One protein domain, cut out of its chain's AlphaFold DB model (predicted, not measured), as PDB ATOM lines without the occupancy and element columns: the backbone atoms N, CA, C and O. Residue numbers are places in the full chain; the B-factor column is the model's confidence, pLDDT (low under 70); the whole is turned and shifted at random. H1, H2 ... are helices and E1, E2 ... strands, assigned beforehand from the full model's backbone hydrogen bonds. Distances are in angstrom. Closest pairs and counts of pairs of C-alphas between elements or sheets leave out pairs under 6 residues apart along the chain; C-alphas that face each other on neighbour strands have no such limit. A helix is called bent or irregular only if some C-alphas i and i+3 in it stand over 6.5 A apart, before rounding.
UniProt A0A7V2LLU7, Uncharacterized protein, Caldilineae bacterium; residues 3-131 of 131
ATOM      1  N   LYS A   3      30.943  35.551  -0.982       96.75
ATOM      2  CA  LYS A   3      30.033  36.159  -0.005       96.75
ATOM      3  C   LYS A   3      28.585  35.890  -0.398       96.75
ATOM      4  O   LYS A   3      28.256  35.893  -1.583       96.75
ATOM      5  N   VAL A   4      27.736  35.665   0.598       96.75
ATOM      6  CA  VAL A   4      26.320  35.335   0.420       96.75
ATOM      7  C   VAL A   4      25.474  36.468   0.963       96.75
ATOM      8  O   VAL A   4      25.578  36.827   2.136       96.75
ATOM      9  N   TYR A   5      24.619  36.998   0.107       96.31
ATOM     10  CA  TYR A   5      23.778  38.145   0.386       96.31
ATOM     11  C   TYR A   5      22.308  37.762   0.264       96.31
ATOM     12  O   TYR A   5      21.932  37.030  -0.651       96.31
ATOM     13  N   LEU A   6      21.499  38.274   1.183       95.25
ATOM     14  CA  LEU A   6      20.046  38.188   1.170       95.25
ATOM     15  C   LEU A   6      19.474  39.520   0.698       95.25
ATOM     16  O   LEU A   6      19.867  40.564   1.218       95.25
ATOM     17  N   GLU A   7      18.526  39.467  -0.229       93.69
ATOM     18  CA  GLU A   7      17.751  40.646  -0.602       93.69
ATOM     19  C   GLU A   7      16.897  41.108   0.583       93.69
ATOM     20  O   GLU A   7      16.227  40.312   1.249       93.69
ATOM     21  N   VAL A   8      16.910  42.412   0.846       88.62
ATOM     22  CA  VAL A   8      16.023  43.037   1.826       88.62
ATOM     23  C   VAL A   8      15.209  44.097   1.103       88.62
ATOM     24  O   VAL A   8      15.761  45.022   0.515       88.62
ATOM     25  N   SER A   9      13.884  43.967   1.149       85.56
ATOM     26  CA  SER A   9      12.996  44.938   0.510       85.56
ATOM     27  C   SER A   9      13.263  46.342   1.056       85.56
ATOM     28  O   SER A   9      13.245  46.549   2.270       85.56
ATOM     29  N   LEU A  10      13.513  47.292   0.151       86.62
ATOM     30  CA  LEU A  10      13.775  48.706   0.454       86.62
ATOM     31  C   LEU A  10      15.026  48.975   1.314       86.62
ATOM     32  O   LEU A  10      15.161  50.065   1.868       86.62
ATOM     33  N   ALA A  11      15.958  48.023   1.411       88.12
ATOM     34  CA  ALA A  11      17.223  48.207   2.117       88.12
ATOM     35  C   ALA A  11      18.390  47.561   1.348       88.12
ATOM     36  O   ALA A  11      18.168  46.755   0.446       88.12
ATOM     37  N   PRO A  12      19.649  47.900   1.675       88.56
ATOM     38  CA  PRO A  12      20.796  47.203   1.108       88.56
ATOM     39  C   PRO A  12      20.764  45.701   1.410       88.56
ATOM     40  O   PRO A  12      20.355  45.288   2.499       88.56
ATOM     41  N   ASP A  13      21.269  44.902   0.469       91.38
ATOM     42  CA  ASP A  13      21.422  43.459   0.645       91.38
ATOM     43  C   ASP A  13      22.178  43.137   1.945       91.38
ATOM     44  O   ASP A  13      23.272  43.650   2.213       91.38
ATOM     45  N   ARG A  14      21.627  42.223   2.744       92.94
ATOM     46  CA  ARG A  14      22.221  41.809   4.016       92.94
ATOM     47  C   ARG A  14      23.211  40.671   3.794       92.94
ATOM     48  O   ARG A  14      22.838  39.617   3.283       92.94
ATOM     49  N   LEU A  15      24.457  40.842   4.235       94.38
ATOM     50  CA  LEU A  15      25.437  39.752   4.273       94.38
ATOM     51  C   LEU A  15      24.979  38.683   5.280       94.38
ATOM     52  O   LEU A  15      24.752  38.997   6.444       94.38
ATOM     53  N   LEU A  16      24.848  37.433   4.833       95.06
ATOM     54  CA  LEU A  16      24.508  36.295   5.698       95.06
ATOM     55  C   LEU A  16      25.722  35.453   6.088       95.06
ATOM     56  O   LEU A  16      25.696  34.736   7.086       95.06
ATOM     57  N   GLY A  17      26.759  35.461   5.256       96.25
ATOM     58  CA  GLY A  17      27.883  34.556   5.422       96.25
ATOM     59  C   GLY A  17      28.705  34.404   4.159       96.25
ATOM     60  O   GLY A  17      28.684  35.255   3.263       96.25
ATOM     61  N   HIS A  18      29.425  33.292   4.078       96.50
ATOM     62  CA  HIS A  18      30.275  32.993   2.941       96.50
ATOM     63  C   HIS A  18      30.403  31.490   2.677       96.50
ATOM     64  O   HIS A  18      30.251  30.649   3.564       96.50
ATOM     65  N   VAL A  19      30.727  31.152   1.431       97.25
ATOM     66  CA  VAL A  19      31.069  29.798   0.996       97.25
ATOM     67  C   VAL A  19      32.524  29.782   0.541       97.25
ATOM     68  O   VAL A  19      32.962  30.617  -0.257       97.25
ATOM     69  N   LYS A  20      33.305  28.847   1.073       97.25
ATOM     70  CA  LYS A  20      34.698  28.630   0.669       97.25
ATOM     71  C   LYS A  20      34.763  27.735  -0.566       97.25
ATOM     72  O   LYS A  20      33.852  26.957  -0.809       97.25
ATOM     73  N   GLU A  21      35.875  27.802  -1.293       96.06
ATOM     74  CA  GLU A  21      36.113  27.030  -2.530       96.06
ATOM     75  C   GLU A  21      36.062  25.509  -2.341       96.06
ATOM     76  O   GLU A  21      35.791  24.767  -3.275       96.06
ATOM     77  N   ASN A  22      36.288  25.032  -1.115       96.44
ATOM     78  CA  ASN A  22      36.129  23.622  -0.764       96.44
ATOM     79  C   ASN A  22      34.676  23.227  -0.440       96.44
ATOM     80  O   ASN A  22      34.441  22.132   0.065       96.44
ATOM     81  N   GLY A  23      33.708  24.116  -0.676       96.62
ATOM     82  CA  GLY A  23      32.290  23.888  -0.418       96.62
ATOM     83  C   GLY A  23      31.854  24.077   1.037       96.62
ATOM     84  O   GLY A  23      30.676  23.890   1.329       96.62
ATOM     85  N   ASN A  24      32.744  24.447   1.965       97.69
ATOM     86  CA  ASN A  24      32.338  24.732   3.345       97.69
ATOM     87  C   ASN A  24      31.557  26.049   3.433       97.69
ATOM     88  O   ASN A  24      31.985  27.063   2.878       97.69
ATOM     89  N   VAL A  25      30.459  26.037   4.188       97.31
ATOM     90  CA  VAL A  25      29.582  27.194   4.390       97.31
ATOM     91  C   VAL A  25      29.705  27.704   5.815       97.31
ATOM     92  O   VAL A  25      29.638  26.929   6.776       97.31
ATOM     93  N   TYR A  26      29.854  29.017   5.929       96.56
ATOM     94  CA  TYR A  26      29.968  29.734   7.185       96.56
ATOM     95  C   TYR A  26      28.885  30.799   7.267       96.56
ATOM     96  O   TYR A  26      28.631  31.504   6.286       96.56
ATOM     97  N   ARG A  27      28.254  30.908   8.433       94.94
ATOM     98  CA  ARG A  27      27.359  32.017   8.759       94.94
ATOM     99  C   ARG A  27      28.173  33.132   9.401       94.94
ATOM    100  O   ARG A  27      29.021  32.843  10.241       94.94
ATOM    101  N   SER A  28      27.900  34.369   9.002       90.81
ATOM    102  CA  SER A  28      28.508  35.553   9.603       90.81
ATOM    103  C   SER A  28      27.512  36.187  10.565       90.81
ATOM    104  O   SER A  28      26.547  36.816  10.137       90.81
ATOM    105  N   ASP A  29      27.754  35.993  11.859       79.00
ATOM    106  CA  ASP A  29      27.036  36.645  12.956       79.00
ATOM    107  C   ASP A  29      27.931  37.737  13.583       79.00
ATOM    108  O   ASP A  29      29.099  37.889  13.219       79.00
ATOM    109  N   VAL A  30      27.398  38.531  14.521       67.19
ATOM    110  CA  VAL A  30      28.196  39.515  15.277       67.19
ATOM    111  C   VAL A  30      29.214  38.762  16.144       67.19
ATOM    112  O   VAL A  30      28.891  38.316  17.242       67.19
ATOM    113  N   GLY A  31      30.433  38.580  15.631       72.81
ATOM    114  CA  GLY A  31      31.489  37.809  16.285       72.81
ATOM    115  C   GLY A  31      32.295  36.956  15.304       72.81
ATOM    116  O   GLY A  31      32.765  37.451  14.282       72.81
ATOM    117  N   LEU A  32      32.504  35.686  15.661       78.44
ATOM    118  CA  LEU A  32      33.234  34.714  14.845       78.44
ATOM    119  C   LEU A  32      32.310  34.047  13.820       78.44
ATOM    120  O   LEU A  32      31.139  33.797  14.093       78.44
ATOM    121  N   ASP A  33      32.868  33.716  12.657       86.69
ATOM    122  CA  ASP A  33      32.158  32.963  11.627       86.69
ATOM    123  C   ASP A  33      31.983  31.492  12.036       86.69
ATOM    124  O   ASP A  33      32.959  30.760  12.240       86.69
ATOM    125  N   ASP A  34      30.738  31.022  12.054       90.88
ATOM    126  CA  ASP A  34      30.407  29.649  12.421       90.88
ATOM    127  C   ASP A  34      30.271  28.761  11.187       90.88
ATOM    128  O   ASP A  34      29.463  29.015  10.291       90.88
ATOM    129  N   LYS A  35      31.021  27.650  11.148       94.31
ATOM    130  CA  LYS A  35      30.827  26.622  10.115       94.31
ATOM    131  C   LYS A  35      29.494  25.914  10.349       94.31
ATOM    132  O   LYS A  35      29.384  25.118  11.287       94.31
ATOM    133  N   ILE A  36      28.543  26.121   9.443       95.94
ATOM    134  CA  ILE A  36      27.180  25.573   9.529       95.94
ATOM    135  C   ILE A  36      26.932  24.372   8.612       95.94
ATOM    136  O   ILE A  36      25.925  23.683   8.757       95.94
ATOM    137  N   GLY A  37      27.831  24.087   7.671       97.25
ATOM    138  CA  GLY A  37      27.661  22.958   6.764       97.25
ATOM    139  C   GLY A  37      28.657  22.947   5.619       97.25
ATOM    140  O   GLY A  37      29.675  23.647   5.648       97.25
ATOM    141  N   HIS A  38      28.374  22.117   4.624       97.88
ATOM    142  CA  HIS A  38      29.187  21.996   3.426       97.88
ATOM    143  C   HIS A  38      28.389  21.446   2.235       97.88
ATOM    144  O   HIS A  38      27.313  20.867   2.394       97.88
ATOM    145  N   VAL A  39      28.938  21.596   1.032       98.12
ATOM    146  CA  VAL A  39      28.447  20.952  -0.190       98.12
ATOM    147  C   VAL A  39      29.501  20.026  -0.774       98.12
ATOM    148  O   VAL A  39      30.687  20.348  -0.826       98.12
ATOM    149  N   HIS A  40      29.058  18.872  -1.256       97.94
ATOM    150  CA  HIS A  40      29.891  17.984  -2.045       97.94
ATOM    151  C   HIS A  40      29.874  18.423  -3.515       97.94
ATOM    152  O   HIS A  40      28.931  18.140  -4.256       97.94
ATOM    153  N   LEU A  41      30.942  19.099  -3.942       97.50
ATOM    154  CA  LEU A  41      31.018  19.820  -5.221       97.50
ATOM    155  C   LEU A  41      30.683  18.971  -6.453       97.50
ATOM    156  O   LEU A  41      30.033  19.460  -7.367       97.50
ATOM    157  N   LYS A  42      31.079  17.693  -6.465       96.94
ATOM    158  CA  LYS A  42      30.854  16.802  -7.618       96.94
ATOM    159  C   LYS A  42      29.443  16.227  -7.704       96.94
ATOM    160  O   LYS A  42      29.055  15.744  -8.753       96.94
ATOM    161  N   SER A  43      28.710  16.188  -6.591       97.19
ATOM    162  CA  SER A  43      27.381  15.554  -6.546       97.19
ATOM    163  C   SER A  43      26.256  16.542  -6.269       97.19
ATOM    164  O   SER A  43      25.099  16.137  -6.229       97.19
ATOM    165  N   GLY A  44      26.588  17.801  -5.972       97.19
ATOM    166  CA  GLY A  44      25.625  18.824  -5.584       97.19
ATOM    167  C   GLY A  44      24.942  18.572  -4.236       97.19
ATOM    168  O   GLY A  44      24.083  19.356  -3.850       97.19
ATOM    169  N   LYS A  45      25.284  17.506  -3.495       98.31
ATOM    170  CA  LYS A  45      24.650  17.185  -2.204       98.31
ATOM    171  C   LYS A  45      25.085  18.179  -1.129       98.31
ATOM    172  O   LYS A  45      26.281  18.378  -0.925       98.31
ATOM    173  N   VAL A  46      24.118  18.750  -0.418       98.19
ATOM    174  CA  VAL A  46      24.347  19.746   0.637       98.19
ATOM    175  C   VAL A  46      24.056  19.141   2.002       98.19
ATOM    176  O   VAL A  46      23.035  18.478   2.206       98.19
ATOM    177  N   TYR A  47      24.954  19.405   2.942       97.94
ATOM    178  CA  TYR A  47      24.944  18.849   4.283       97.94
ATOM    179  C   TYR A  47      25.007  19.968   5.319       97.94
ATOM    180  O   TYR A  47      25.882  20.832   5.268       97.94
ATOM    181  N   ALA A  48      24.083  19.941   6.275       97.00
ATOM    182  CA  ALA A  48      24.126  20.807   7.442       97.00
ATOM    183  C   ALA A  48      24.903  20.125   8.567       97.00
ATOM    184  O   ALA A  48      24.692  18.940   8.855       97.00
ATOM    185  N   ARG A  49      25.753  20.904   9.234       94.94
ATOM    186  CA  ARG A  49      26.490  20.473  10.415       94.94
ATOM    187  C   ARG A  49      25.523  20.238  11.568       94.94
ATOM    188  O   ARG A  49      24.616  21.036  11.805       94.94
ATOM    189  N   ARG A  50      25.725  19.147  12.302       91.56
ATOM    190  CA  ARG A  50      24.988  18.827  13.534       91.56
ATOM    191  C   ARG A  50      25.944  18.267  14.583       91.56
ATOM    192  O   ARG A  50      27.095  17.966  14.280       91.56
ATOM    193  N   LEU A  51      25.470  18.134  15.821       82.88
ATOM    194  CA  LEU A  51      26.166  17.322  16.819       82.88
ATOM    195  C   LEU A  51      26.121  15.859  16.355       82.88
ATOM    196  O   LEU A  51      25.044  15.268  16.287       82.88
ATOM    197  N   GLY A  52      27.278  15.310  15.982       87.19
ATOM    198  CA  GLY A  52      27.409  13.982  15.379       87.19
ATOM    199  C   GLY A  52      27.636  14.042  13.866       87.19
ATOM    200  O   GLY A  52      28.391  14.880  13.381       87.19
ATOM    201  N   ALA A  53      27.012  13.125  13.124       88.31
ATOM    202  CA  ALA A  53      27.139  13.074  11.671       88.31
ATOM    203  C   ALA A  53      26.375  14.223  10.992       88.31
ATOM    204  O   ALA A  53      25.239  14.544  11.358       88.31
ATOM    205  N   ASP A  54      26.985  14.804   9.960       93.12
ATOM    206  CA  ASP A  54      26.351  15.828   9.136       93.12
ATOM    207  C   ASP A  54      25.091  15.275   8.452       93.12
ATOM    208  O   ASP A  54      25.057  14.149   7.946       93.12
ATOM    209  N   LYS A  55      24.031  16.086   8.407       94.81
ATOM    210  CA  LYS A  55      22.744  15.685   7.829       94.81
ATOM    211  C   LYS A  55      22.601  16.251   6.424       94.81
ATOM    212  O   LYS A  55      22.675  17.464   6.249       94.81
ATOM    213  N   LYS A  56      22.296  15.401   5.437       96.19
ATOM    214  CA  LYS A  56      21.888  15.862   4.100       96.19
ATOM    215  C   LYS A  56      20.613  16.705   4.223       96.19
ATOM    216  O   LYS A  56      19.603  16.225   4.736       96.19
ATOM    217  N   VAL A  57      20.667  17.946   3.752       96.94
ATOM    218  CA  VAL A  57      19.529  18.885   3.760       96.94
ATOM    219  C   VAL A  57      18.967  19.150   2.374       96.94
ATOM    220  O   VAL A  57      17.865  19.672   2.253       96.94
ATOM    221  N   GLY A  58      19.690  18.770   1.328       97.62
ATOM    222  CA  GLY A  58      19.230  18.947  -0.034       97.62
ATOM    223  C   GLY A  58      20.294  18.596  -1.053       97.62
ATOM    224  O   GLY A  58      21.317  17.976  -0.736       97.62
ATOM    225  N   HIS A  59      20.031  18.977  -2.290       98.12
ATOM    226  CA  HIS A  59      20.975  18.871  -3.383       98.12
ATOM    227  C   HIS A  59      20.682  19.915  -4.464       98.12
ATOM    228  O   HIS A  59      19.629  20.553  -4.458       98.12
ATOM    229  N   VAL A  60      21.618  20.068  -5.390       98.06
ATOM    230  CA  VAL A  60      21.443  20.851  -6.610       98.06
ATOM    231  C   VAL A  60      21.728  19.995  -7.825       98.06
ATOM    232  O   VAL A  60      22.634  19.160  -7.807       98.06
ATOM    233  N   ASP A  61      20.941  20.217  -8.862       97.62
ATOM    234  CA  ASP A  61      21.232  19.754 -10.206       97.62
ATOM    235  C   ASP A  61      22.316  20.662 -10.810       97.62
ATOM    236  O   ASP A  61      22.125  21.870 -10.978       97.62
ATOM    237  N   LEU A  62      23.489  20.080 -11.057       97.12
ATOM    238  CA  LEU A  62      24.675  20.811 -11.498       97.12
ATOM    239  C   LEU A  62      24.581  21.288 -12.951       97.12
ATOM    240  O   LEU A  62      25.379  22.141 -13.325       97.12
ATOM    241  N   ASP A  63      23.620  20.798 -13.735       96.44
ATOM    242  CA  ASP A  63      23.486  21.165 -15.146       96.44
ATOM    243  C   ASP A  63      22.582  22.390 -15.336       96.44
ATOM    244  O   ASP A  63      22.714  23.127 -16.309       96.44
ATOM    245  N   ASN A  64      21.646  22.623 -14.412       95.38
ATOM    246  CA  ASN A  64      20.630  23.674 -14.555       95.38
ATOM    247  C   ASN A  64      20.427  24.548 -13.305       95.38
ATOM    248  O   ASN A  64      19.579  25.442 -13.310       95.38
ATOM    249  N   GLY A  65      21.166  24.287 -12.224       96.44
ATOM    250  CA  GLY A  65      21.122  25.079 -10.998       96.44
ATOM    251  C   GLY A  65      19.841  24.925 -10.176       96.44
ATOM    252  O   GLY A  65      19.634  25.699  -9.238       96.44
ATOM    253  N   ARG A  66      18.969  23.953 -10.482       97.56
ATOM    254  CA  ARG A  66      17.751  23.687  -9.700       97.56
ATOM    255  C   ARG A  66      18.106  23.090  -8.345       97.56
ATOM    256  O   ARG A  66      18.812  22.087  -8.255       97.56
ATOM    257  N   VAL A  67      17.581  23.694  -7.289       97.75
ATOM    258  CA  VAL A  67      17.862  23.343  -5.898       97.75
ATOM    259  C   VAL A  67      16.668  22.608  -5.306       97.75
ATOM    260  O   VAL A  67      15.515  23.030  -5.428       97.75
ATOM    261  N   TYR A  68      16.961  21.515  -4.612       97.50
ATOM    262  CA  TYR A  68      15.969  20.678  -3.960       97.50
ATOM    263  C   TYR A  68      16.314  20.497  -2.486       97.50
ATOM    264  O   TYR A  68      17.446  20.162  -2.136       97.50
ATOM    265  N   ALA A  69      15.329  20.677  -1.613       96.50
ATOM    266  CA  ALA A  69      15.453  20.397  -0.191       96.50
ATOM    267  C   ALA A  69      14.998  18.967   0.121       96.50
ATOM    268  O   ALA A  69      13.972  18.493  -0.374       96.50
ATOM    269  N   THR A  70      15.750  18.294   0.987       95.19
ATOM    270  CA  THR A  70      15.402  16.966   1.482       95.19
ATOM    271  C   THR A  70      14.295  17.060   2.526       95.19
ATOM    272  O   THR A  70      14.380  17.829   3.483       95.19
ATOM    273  N   ARG A  71      13.261  16.233   2.356       91.94
ATOM    274  CA  ARG A  71      12.126  16.097   3.277       91.94
ATOM    275  C   ARG A  71      11.764  14.624   3.456       91.94
ATOM    276  O   ARG A  71      12.355  13.756   2.827       91.94
ATOM    277  N   VAL A  72      10.795  14.339   4.321       86.56
ATOM    278  CA  VAL A  72      10.193  13.001   4.380       86.56
ATOM    279  C   VAL A  72       9.431  12.772   3.069       86.56
ATOM    280  O   VAL A  72       8.518  13.533   2.751       86.56
ATOM    281  N   GLY A  73       9.843  11.765   2.296       90.25
ATOM    282  CA  GLY A  73       9.330  11.499   0.947       90.25
ATOM    283  C   GLY A  73      10.206  12.103  -0.164       90.25
ATOM    284  O   GLY A  73      11.405  12.284   0.039       90.25
ATOM    285  N   PRO A  74       9.636  12.395  -1.350       90.69
ATOM    286  CA  PRO A  74      10.390  12.957  -2.472       90.69
ATOM    287  C   PRO A  74      10.991  14.323  -2.132       90.69
ATOM    288  O   PRO A  74      10.302  15.160  -1.540       90.69
ATOM    289  N   ASP A  75      12.233  14.576  -2.553       93.75
ATOM    290  CA  ASP A  75      12.877  15.888  -2.409       93.75
ATOM    291  C   ASP A  75      11.991  16.989  -3.039       93.75
ATOM    292  O   ASP A  75      11.311  16.784  -4.048       93.75
ATOM    293  N   LYS A  76      11.938  18.164  -2.402       94.62
ATOM    294  CA  LYS A  76      11.080  19.283  -2.817       94.62
ATOM    295  C   LYS A  76      11.905  20.317  -3.573       94.62
ATOM    296  O   LYS A  76      12.905  20.780  -3.036       94.62
ATOM    297  N   TYR A  77      11.460  20.728  -4.758       95.12
ATOM    298  CA  TYR A  77      12.025  21.893  -5.446       95.12
ATOM    299  C   TYR A  77      11.817  23.150  -4.591       95.12
ATOM    300  O   TYR A  77      10.705  23.404  -4.129       95.12
ATOM    301  N   VAL A  78      12.892  23.893  -4.330       95.25
ATOM    302  CA  VAL A  78      12.849  25.121  -3.508       95.25
ATOM    303  C   VAL A  78      13.234  26.374  -4.284       95.25
ATOM    304  O   VAL A  78      13.090  27.481  -3.769       95.25
ATOM    305  N   GLY A  79      13.709  26.206  -5.514       95.88
ATOM    306  CA  GLY A  79      14.085  27.288  -6.407       95.88
ATOM    307  C   GLY A  79      15.340  26.950  -7.199       95.88
ATOM    308  O   GLY A  79      15.724  25.787  -7.328       95.88
ATOM    309  N   ARG A  80      15.989  27.973  -7.741       96.69
ATOM    310  CA  ARG A  80      17.086  27.839  -8.703       96.69
ATOM    311  C   ARG A  80      18.161  28.885  -8.474       96.69
ATOM    312  O   ARG A  80      17.883  30.010  -8.068       96.69
ATOM    313  N   VAL A  81      19.384  28.522  -8.819       97.06
ATOM    314  CA  VAL A  81      20.509  29.449  -8.930       97.06
ATOM    315  C   VAL A  81      20.819  29.663 -10.407       97.06
ATOM    316  O   VAL A  81      20.771  28.717 -11.188       97.06
ATOM    317  N   LYS A  82      21.143  30.894 -10.798       97.12
ATOM    318  CA  LYS A  82      21.654  31.223 -12.134       97.12
ATOM    319  C   LYS A  82      23.187  31.306 -12.155       97.12
ATOM    320  O   LYS A  82      23.836  31.377 -11.112       97.12
ATOM    321  N   GLU A  83      23.761  31.305 -13.356       95.75
ATOM    322  CA  GLU A  83      25.218  31.352 -13.594       95.75
ATOM    323  C   GLU A  83      25.883  32.678 -13.189       95.75
ATOM    324  O   GLU A  83      27.102  32.770 -13.120       95.75
ATOM    325  N   ASP A  84      25.095  33.705 -12.870       95.75
ATOM    326  CA  ASP A  84      25.566  34.964 -12.283       95.75
ATOM    327  C   ASP A  84      25.585  34.935 -10.740       95.75
ATOM    328  O   ASP A  84      25.929  35.923 -10.091       95.75
ATOM    329  N   GLY A  85      25.209  33.802 -10.133       95.69
ATOM    330  CA  GLY A  85      25.125  33.623  -8.686       95.69
ATOM    331  C   GLY A  85      23.857  34.167  -8.041       95.69
ATOM    332  O   GLY A  85      23.727  34.065  -6.817       95.69
ATOM    333  N   THR A  86      22.908  34.699  -8.814       97.25
ATOM    334  CA  THR A  86      21.588  35.062  -8.293       97.25
ATOM    335  C   THR A  86      20.794  33.814  -7.916       97.25
ATOM    336  O   THR A  86      20.834  32.778  -8.585       97.25
ATOM    337  N   MET A  87      20.084  33.906  -6.796       97.12
ATOM    338  CA  MET A  87      19.248  32.850  -6.245       97.12
ATOM    339  C   MET A  87      17.798  33.294  -6.328       97.12
ATOM    340  O   MET A  87      17.445  34.394  -5.899       97.12
ATOM    341  N   HIS A  88      16.970  32.412  -6.868       95.94
ATOM    342  CA  HIS A  88      15.538  32.601  -6.972       95.94
ATOM    343  C   HIS A  88      14.824  31.491  -6.208       95.94
ATOM    344  O   HIS A  88      15.177  30.318  -6.342       95.94
ATOM    345  N   ARG A  89      13.836  31.848  -5.394       94.06
ATOM    346  CA  ARG A  89      13.047  30.915  -4.593       94.06
ATOM    347  C   ARG A  89      11.730  30.605  -5.289       94.06
ATOM    348  O   ARG A  89      11.024  31.514  -5.709       94.06
ATOM    349  N   ASP A  90      11.375  29.325  -5.291       92.88
ATOM    350  CA  ASP A  90      10.062  28.856  -5.732       92.88
ATOM    351  C   ASP A  90       8.948  29.451  -4.859       92.88
ATOM    352  O   ASP A  90       8.949  29.315  -3.624       92.88
ATOM    353  N   LYS A  91       7.981  30.101  -5.510       84.44
ATOM    354  CA  LYS A  91       6.705  30.483  -4.912       84.44
ATOM    355  C   LYS A  91       5.602  29.668  -5.568       84.44
ATOM    356  O   LYS A  91       5.367  29.755  -6.767       84.44
ATOM    357  N   SER A  92       4.869  28.912  -4.753       77.25
ATOM    358  CA  SER A  92       3.712  28.153  -5.227       77.25
ATOM    359  C   SER A  92       2.742  29.082  -5.963       77.25
ATOM    360  O   SER A  92       2.227  30.020  -5.358       77.25
ATOM    361  N   LEU A  93       2.470  28.782  -7.238       74.00
ATOM    362  CA  LEU A  93       1.561  29.529  -8.123       74.00
ATOM    363  C   LEU A  93       2.037  30.938  -8.533       74.00
ATOM    364  O   LEU A  93       1.226  31.738  -8.996       74.00
ATOM    365  N   ALA A  94       3.330  31.244  -8.410       79.94
ATOM    366  CA  ALA A  94       3.923  32.486  -8.904       79.94
ATOM    367  C   ALA A  94       5.305  32.223  -9.538       79.94
ATOM    368  O   ALA A  94       5.876  31.154  -9.327       79.94
ATOM    369  N   PRO A  95       5.851  33.161 -10.334       80.44
ATOM    370  CA  PRO A  95       7.240  33.084 -10.779       80.44
ATOM    371  C   PRO A  95       8.223  32.999  -9.601       80.44
ATOM    372  O   PRO A  95       7.931  33.490  -8.511       80.44
ATOM    373  N   ASP A  96       9.398  32.404  -9.836       85.88
ATOM    374  CA  ASP A  96      10.447  32.341  -8.816       85.88
ATOM    375  C   ASP A  96      10.953  33.753  -8.483       85.88
ATOM    376  O   ASP A  96      11.482  34.471  -9.342       85.88
ATOM    377  N   ASP A  97      10.868  34.122  -7.211       90.88
ATOM    378  CA  ASP A  97      11.286  35.440  -6.746       90.88
ATOM    379  C   ASP A  97      12.783  35.469  -6.490       90.88
ATOM    380  O   ASP A  97      13.339  34.536  -5.910       90.88
ATOM    381  N   TYR A  98      13.436  36.558  -6.893       93.75
ATOM    382  CA  TYR A  98      14.796  36.838  -6.446       93.75
ATOM    383  C   TYR A  98      14.810  36.903  -4.912       93.75
ATOM    384  O   TYR A  98      13.858  37.365  -4.289       93.75
ATOM    385  N   VAL A  99      15.841  36.320  -4.303       95.06
ATOM    386  CA  VAL A  99      15.984  36.298  -2.837       95.06
ATOM    387  C   VAL A  99      17.377  36.687  -2.371       95.06
ATOM    388  O   VAL A  99      17.622  36.813  -1.173       95.06
ATOM    389  N   GLY A 100      18.324  36.854  -3.288       95.25
ATOM    390  CA  GLY A 100      19.699  37.170  -2.943       95.25
ATOM    391  C   GLY A 100      20.697  36.591  -3.928       95.25
ATOM    392  O   GLY A 100      20.342  36.020  -4.959       95.25
ATOM    393  N   LYS A 101      21.979  36.723  -3.603       97.12
ATOM    394  CA  LYS A 101      23.068  36.359  -4.513       97.12
ATOM    395  C   LYS A 101      24.307  35.864  -3.791       97.12
ATOM    396  O   LYS A 101      24.560  36.190  -2.630       97.12
ATOM    397  N   VAL A 102      25.107  35.104  -4.522       96.75
ATOM    398  CA  VAL A 102      26.451  34.688  -4.133       96.75
ATOM    399  C   VAL A 102      27.456  35.379  -5.041       96.75
ATOM    400  O   VAL A 102      27.337  35.295  -6.258       96.75
ATOM    401  N   ASN A 103      28.442  36.064  -4.462       96.19
ATOM    402  CA  ASN A 103      29.434  36.823  -5.223       96.19
ATOM    403  C   ASN A 103      30.855  36.654  -4.641       96.19
ATOM    404  O   ASN A 103      31.044  36.909  -3.446       96.19
ATOM    405  N   PRO A 104      31.864  36.269  -5.445       96.69
ATOM    406  CA  PRO A 104      31.764  35.800  -6.834       96.69
ATOM    407  C   PRO A 104      30.973  34.496  -6.973       96.69
ATOM    408  O   PRO A 104      30.971  33.663  -6.063       96.69
ATOM    409  N   PHE A 105      30.328  34.307  -8.124       96.31
ATOM    410  CA  PHE A 105      29.832  32.994  -8.521       96.31
ATOM    411  C   PHE A 105      31.017  32.073  -8.830       96.31
ATOM    412  O   PHE A 105      31.939  32.457  -9.544       96.31
ATOM    413  N   ILE A 106      30.992  30.863  -8.269       95.69
ATOM    414  CA  ILE A 106      32.006  29.827  -8.526       95.69
ATOM    415  C   ILE A 106      31.374  28.637  -9.250       95.69
ATOM    416  O   ILE A 106      31.931  28.115 -10.206       95.69
ATOM    417  N   SER A 107      30.222  28.172  -8.767       97.25
ATOM    418  CA  SER A 107      29.490  27.037  -9.339       97.25
ATOM    419  C   SER A 107      28.090  26.965  -8.730       97.25
ATOM    420  O   SER A 107      27.905  27.421  -7.594       97.25
ATOM    421  N   PHE A 108      27.178  26.225  -9.359       98.12
ATOM    422  CA  PHE A 108      25.875  25.909  -8.769       98.12
ATOM    423  C   PHE A 108      25.963  25.214  -7.406       98.12
ATOM    424  O   PHE A 108      25.168  25.528  -6.527       98.12
ATOM    425  N   ALA A 109      26.952  24.341  -7.179       97.75
ATOM    426  CA  ALA A 109      27.141  23.667  -5.890       97.75
ATOM    427  C   ALA A 109      27.315  24.666  -4.732       97.75
ATOM    428  O   ALA A 109      26.600  24.599  -3.733       97.75
ATOM    429  N   HIS A 110      28.233  25.621  -4.890       98.12
ATOM    430  CA  HIS A 110      28.494  26.674  -3.906       98.12
ATOM    431  C   HIS A 110      27.240  27.507  -3.624       98.12
ATOM    432  O   HIS A 110      26.873  27.715  -2.467       98.12
ATOM    433  N   SER A 111      26.557  27.948  -4.678       97.25
ATOM    434  CA  SER A 111      25.373  28.788  -4.531       97.25
ATOM    435  C   SER A 111      24.169  28.038  -3.968       97.25
ATOM    436  O   SER A 111      23.413  28.593  -3.181       97.25
ATOM    437  N   ALA A 112      24.006  26.755  -4.283       96.94
ATOM    438  CA  ALA A 112      22.974  25.925  -3.673       96.94
ATOM    439  C   ALA A 112      23.228  25.685  -2.184       96.94
ATOM    440  O   ALA A 112      22.291  25.685  -1.386       96.94
ATOM    441  N   ALA A 113      24.496  25.520  -1.795       97.56
ATOM    442  CA  ALA A 113      24.884  25.440  -0.393       97.56
ATOM    443  C   ALA A 113      24.502  26.725   0.350       97.56
ATOM    444  O   ALA A 113      23.892  26.663   1.415       97.56
ATOM    445  N   ALA A 114      24.802  27.882  -0.246       97.44
ATOM    446  CA  ALA A 114      24.388  29.180   0.267       97.44
ATOM    447  C   ALA A 114      22.859  29.298   0.376       97.44
ATOM    448  O   ALA A 114      22.346  29.728   1.408       97.44
ATOM    449  N   MET A 115      22.126  28.864  -0.652       97.06
ATOM    450  CA  MET A 115      20.667  28.917  -0.664       97.06
ATOM    451  C   MET A 115      20.060  28.081   0.472       97.06
ATOM    452  O   MET A 115      19.255  28.587   1.251       97.06
ATOM    453  N   LEU A 116      20.466  26.814   0.592       97.12
ATOM    454  CA  LEU A 116      19.900  25.865   1.555       97.12
ATOM    455  C   LEU A 116      20.325  26.135   3.003       97.12
ATOM    456  O   LEU A 116      19.544  25.881   3.915       97.12
ATOM    457  N   LEU A 117      21.555  26.608   3.229       97.00
ATOM    458  CA  LEU A 117      22.118  26.739   4.578       97.00
ATOM    459  C   LEU A 117      22.050  28.165   5.140       97.00
ATOM    460  O   LEU A 117      22.064  28.319   6.358       97.00
ATOM    461  N   LEU A 118      21.971  29.196   4.292       96.31
ATOM    462  CA  LEU A 118      21.936  30.598   4.729       96.31
ATOM    463  C   LEU A 118      20.625  31.283   4.339       96.31
ATOM    464  O   LEU A 118      19.908  31.769   5.211       96.31
ATOM    465  N   VAL A 119      20.291  31.307   3.046       95.75
ATOM    466  CA  VAL A 119      19.185  32.130   2.523       95.75
ATOM    467  C   VAL A 119      17.822  31.626   2.983       95.75
ATOM    468  O   VAL A 119      17.051  32.399   3.545       95.75
ATOM    469  N   LEU A 120      17.515  30.340   2.783       93.75
ATOM    470  CA  LEU A 120      16.212  29.789   3.163       93.75
ATOM    471  C   LEU A 120      15.955  29.886   4.678       93.75
ATOM    472  O   LEU A 120      14.911  30.434   5.039       93.75
ATOM    473  N   PRO A 121      16.890  29.493   5.571       93.44
ATOM    474  CA  PRO A 121      16.708  29.700   7.010       93.44
ATOM    475  C   PRO A 121      16.516  31.174   7.398       93.44
ATOM    476  O   PRO A 121      15.718  31.490   8.283       93.44
ATOM    477  N   ALA A 122      17.215  32.100   6.730       92.25
ATOM    478  CA  ALA A 122      17.065  33.528   6.992       92.25
ATOM    479  C   ALA A 122      15.680  34.057   6.578       92.25
ATOM    480  O   ALA A 122      15.092  34.849   7.317       92.25
ATOM    481  N   LEU A 123      15.140  33.596   5.443       90.38
ATOM    482  CA  LEU A 123      13.787  33.936   4.989       90.38
ATOM    483  C   LEU A 123      12.709  33.373   5.921       90.38
ATOM    484  O   LEU A 123      11.727  34.052   6.211       90.38
ATOM    485  N   GLU A 124      12.881  32.142   6.405       88.31
ATOM    486  CA  GLU A 124      11.973  31.527   7.381       88.31
ATOM    487  C   GLU A 124      11.957  32.312   8.699       88.31
ATOM    488  O   GLU A 124      10.888  32.583   9.246       88.31
ATOM    489  N   THR A 125      13.127  32.755   9.164       86.44
ATOM    490  CA  THR A 125      13.261  33.576  10.376       86.44
ATOM    491  C   THR A 125      12.595  34.945  10.212       86.44
ATOM    492  O   THR A 125      11.877  35.397  11.101       86.44
ATOM    493  N   GLN A 126      12.781  35.607   9.063       83.12
ATOM    494  CA  GLN A 126      12.106  36.875   8.758       83.12
ATOM    495  C   GLN A 126      10.582  36.720   8.716       83.12
ATOM    496  O   GLN A 126       9.871  37.538   9.292       83.12
ATOM    497  N   ALA A 127      10.081  35.660   8.079       80.50
ATOM    498  CA  ALA A 127       8.649  35.385   8.005       80.50
ATOM    499  C   ALA A 127       8.033  35.056   9.374       80.50
ATOM    500  O   ALA A 127       6.866  35.363   9.605       80.50
ATOM    501  N   TYR A 128       8.796  34.430  10.277       79.06
ATOM    502  CA  TYR A 128       8.363  34.185  11.651       79.06
ATOM    503  C   TYR A 128       8.274  35.483  12.464       79.06
ATOM    504  O   TYR A 128       7.271  35.701  13.129       79.06
ATOM    505  N   ASN A 129       9.276  36.363  12.361       77.31
ATOM    506  CA  ASN A 129       9.326  37.625  13.113       77.31
ATOM    507  C   ASN A 129       8.354  38.704  12.605       77.31
ATOM    508  O   ASN A 129       8.143  39.698  13.291       77.31
ATOM    509  N   ALA A 130       7.822  38.556  11.391       72.94
ATOM    510  CA  ALA A 130       6.838  39.473  10.813       72.94
ATOM    511  C   ALA A 130       5.384  39.151  11.216       72.94
ATOM    512  O   ALA A 130       4.469  39.840  10.765       72.94
ATOM    513  N   LYS A 131       5.171  38.088  12.002       60.25
ATOM    514  CA  LYS A 131       3.883  37.742  12.615       60.25
ATOM    515  C   LYS A 131       3.773  38.357  14.001       60.25
ATOM    516  O   LYS A 131       2.638  38.744  14.346       60.25
TER     517      LYS A 131
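AT A GLANCE: This is residues 3 to 131 of the 131 residues of an uncharacterized protein of Caldilineae bacterium (UniProt A0A7V2LLU7). Ten antiparallel strands make a closed barrel that wraps round the first arm, H1a, of one bent helix. The second arm, H1b, leads away and lies outside the barrel, where residues 124 to 131, of which 124 to 129 belong to H1, stick out. The printed part has 129 residues, with ten named strands, E1 to E10, followed by one named helix, H1; the strands go round the ring in chain order, and E10 closes on E1. The class is mixed, helices and strands. The whole is compact, with a radius of gyration of the C-alphas of 13.7 A, and rounded, spanning 39 by 37 by 30 A.

HOW THE PARTS SIT: The ten strands of the barrel form a meander, each strand the antiparallel neighbour of the one before. E1, residues 3 to 8, and E2, residues 11 to 19, are a hairpin with 151 degrees between their directions; N 6 and O 14 are within hydrogen-bond range at 2.8 A. On the other side of E1 is E10, residues 94 to 103, antiparallel at 140 degrees, with N 5 and O 101 at 2.9 A. E4, residues 34 to 40, and E5, residues 45 to 48, are a hairpin at 162 degrees, with N 40 and O 45 at 2.8 A. E1 and E5 are apart. H1, residues 108 to 129, was assigned as one helix by its hydrogen bonds but is bent: C-alphas 117 and 120 are 6.8 A apart. Its arms, H1a, residues 108 to 117, and H1b, residues 120 to 129, stand at a shallow tilt of 28 degrees. In both arms every O i to N i+4 pair is within hydrogen-bond range. The sheet curls round H1a. The closest C-alphas of E4 and H1a are those of Val 39 and Ala 113, 5.7 A apart; of E10 and H1a, those of Val 102 and Ser 111, 6.0 A. H1b and E1 are near each other, with 5 pairs of C-alphas within 10 A.

IN THESE COORDINATES: E1 begins at C-alpha 3, (30.033, 36.159, -0.005). E2 measures 23.1 A from first to last C-alpha, E4 18.6 A and E10 26.1 A. Between them come E3, residues 24 to 27, E6, residues 55 to 60, E7, residues 66 to 69, E8, residues 76 to 81, and E9, residues 86 to 91. H1a, 13.9 A long, begins at C-alpha 108, (25.875, 25.909, -8.769); H1b, 14.4 A long, ends at C-alpha 129, (9.326, 37.625, 13.113).

THE WHOLE: The two C-alphas farthest apart are those of Leu 10 and Gly 52, 40.2 A. The printed part has no cut and no long link. The mean pLDDT of the printed part is 92.7; residues 30 and 131 are under 70.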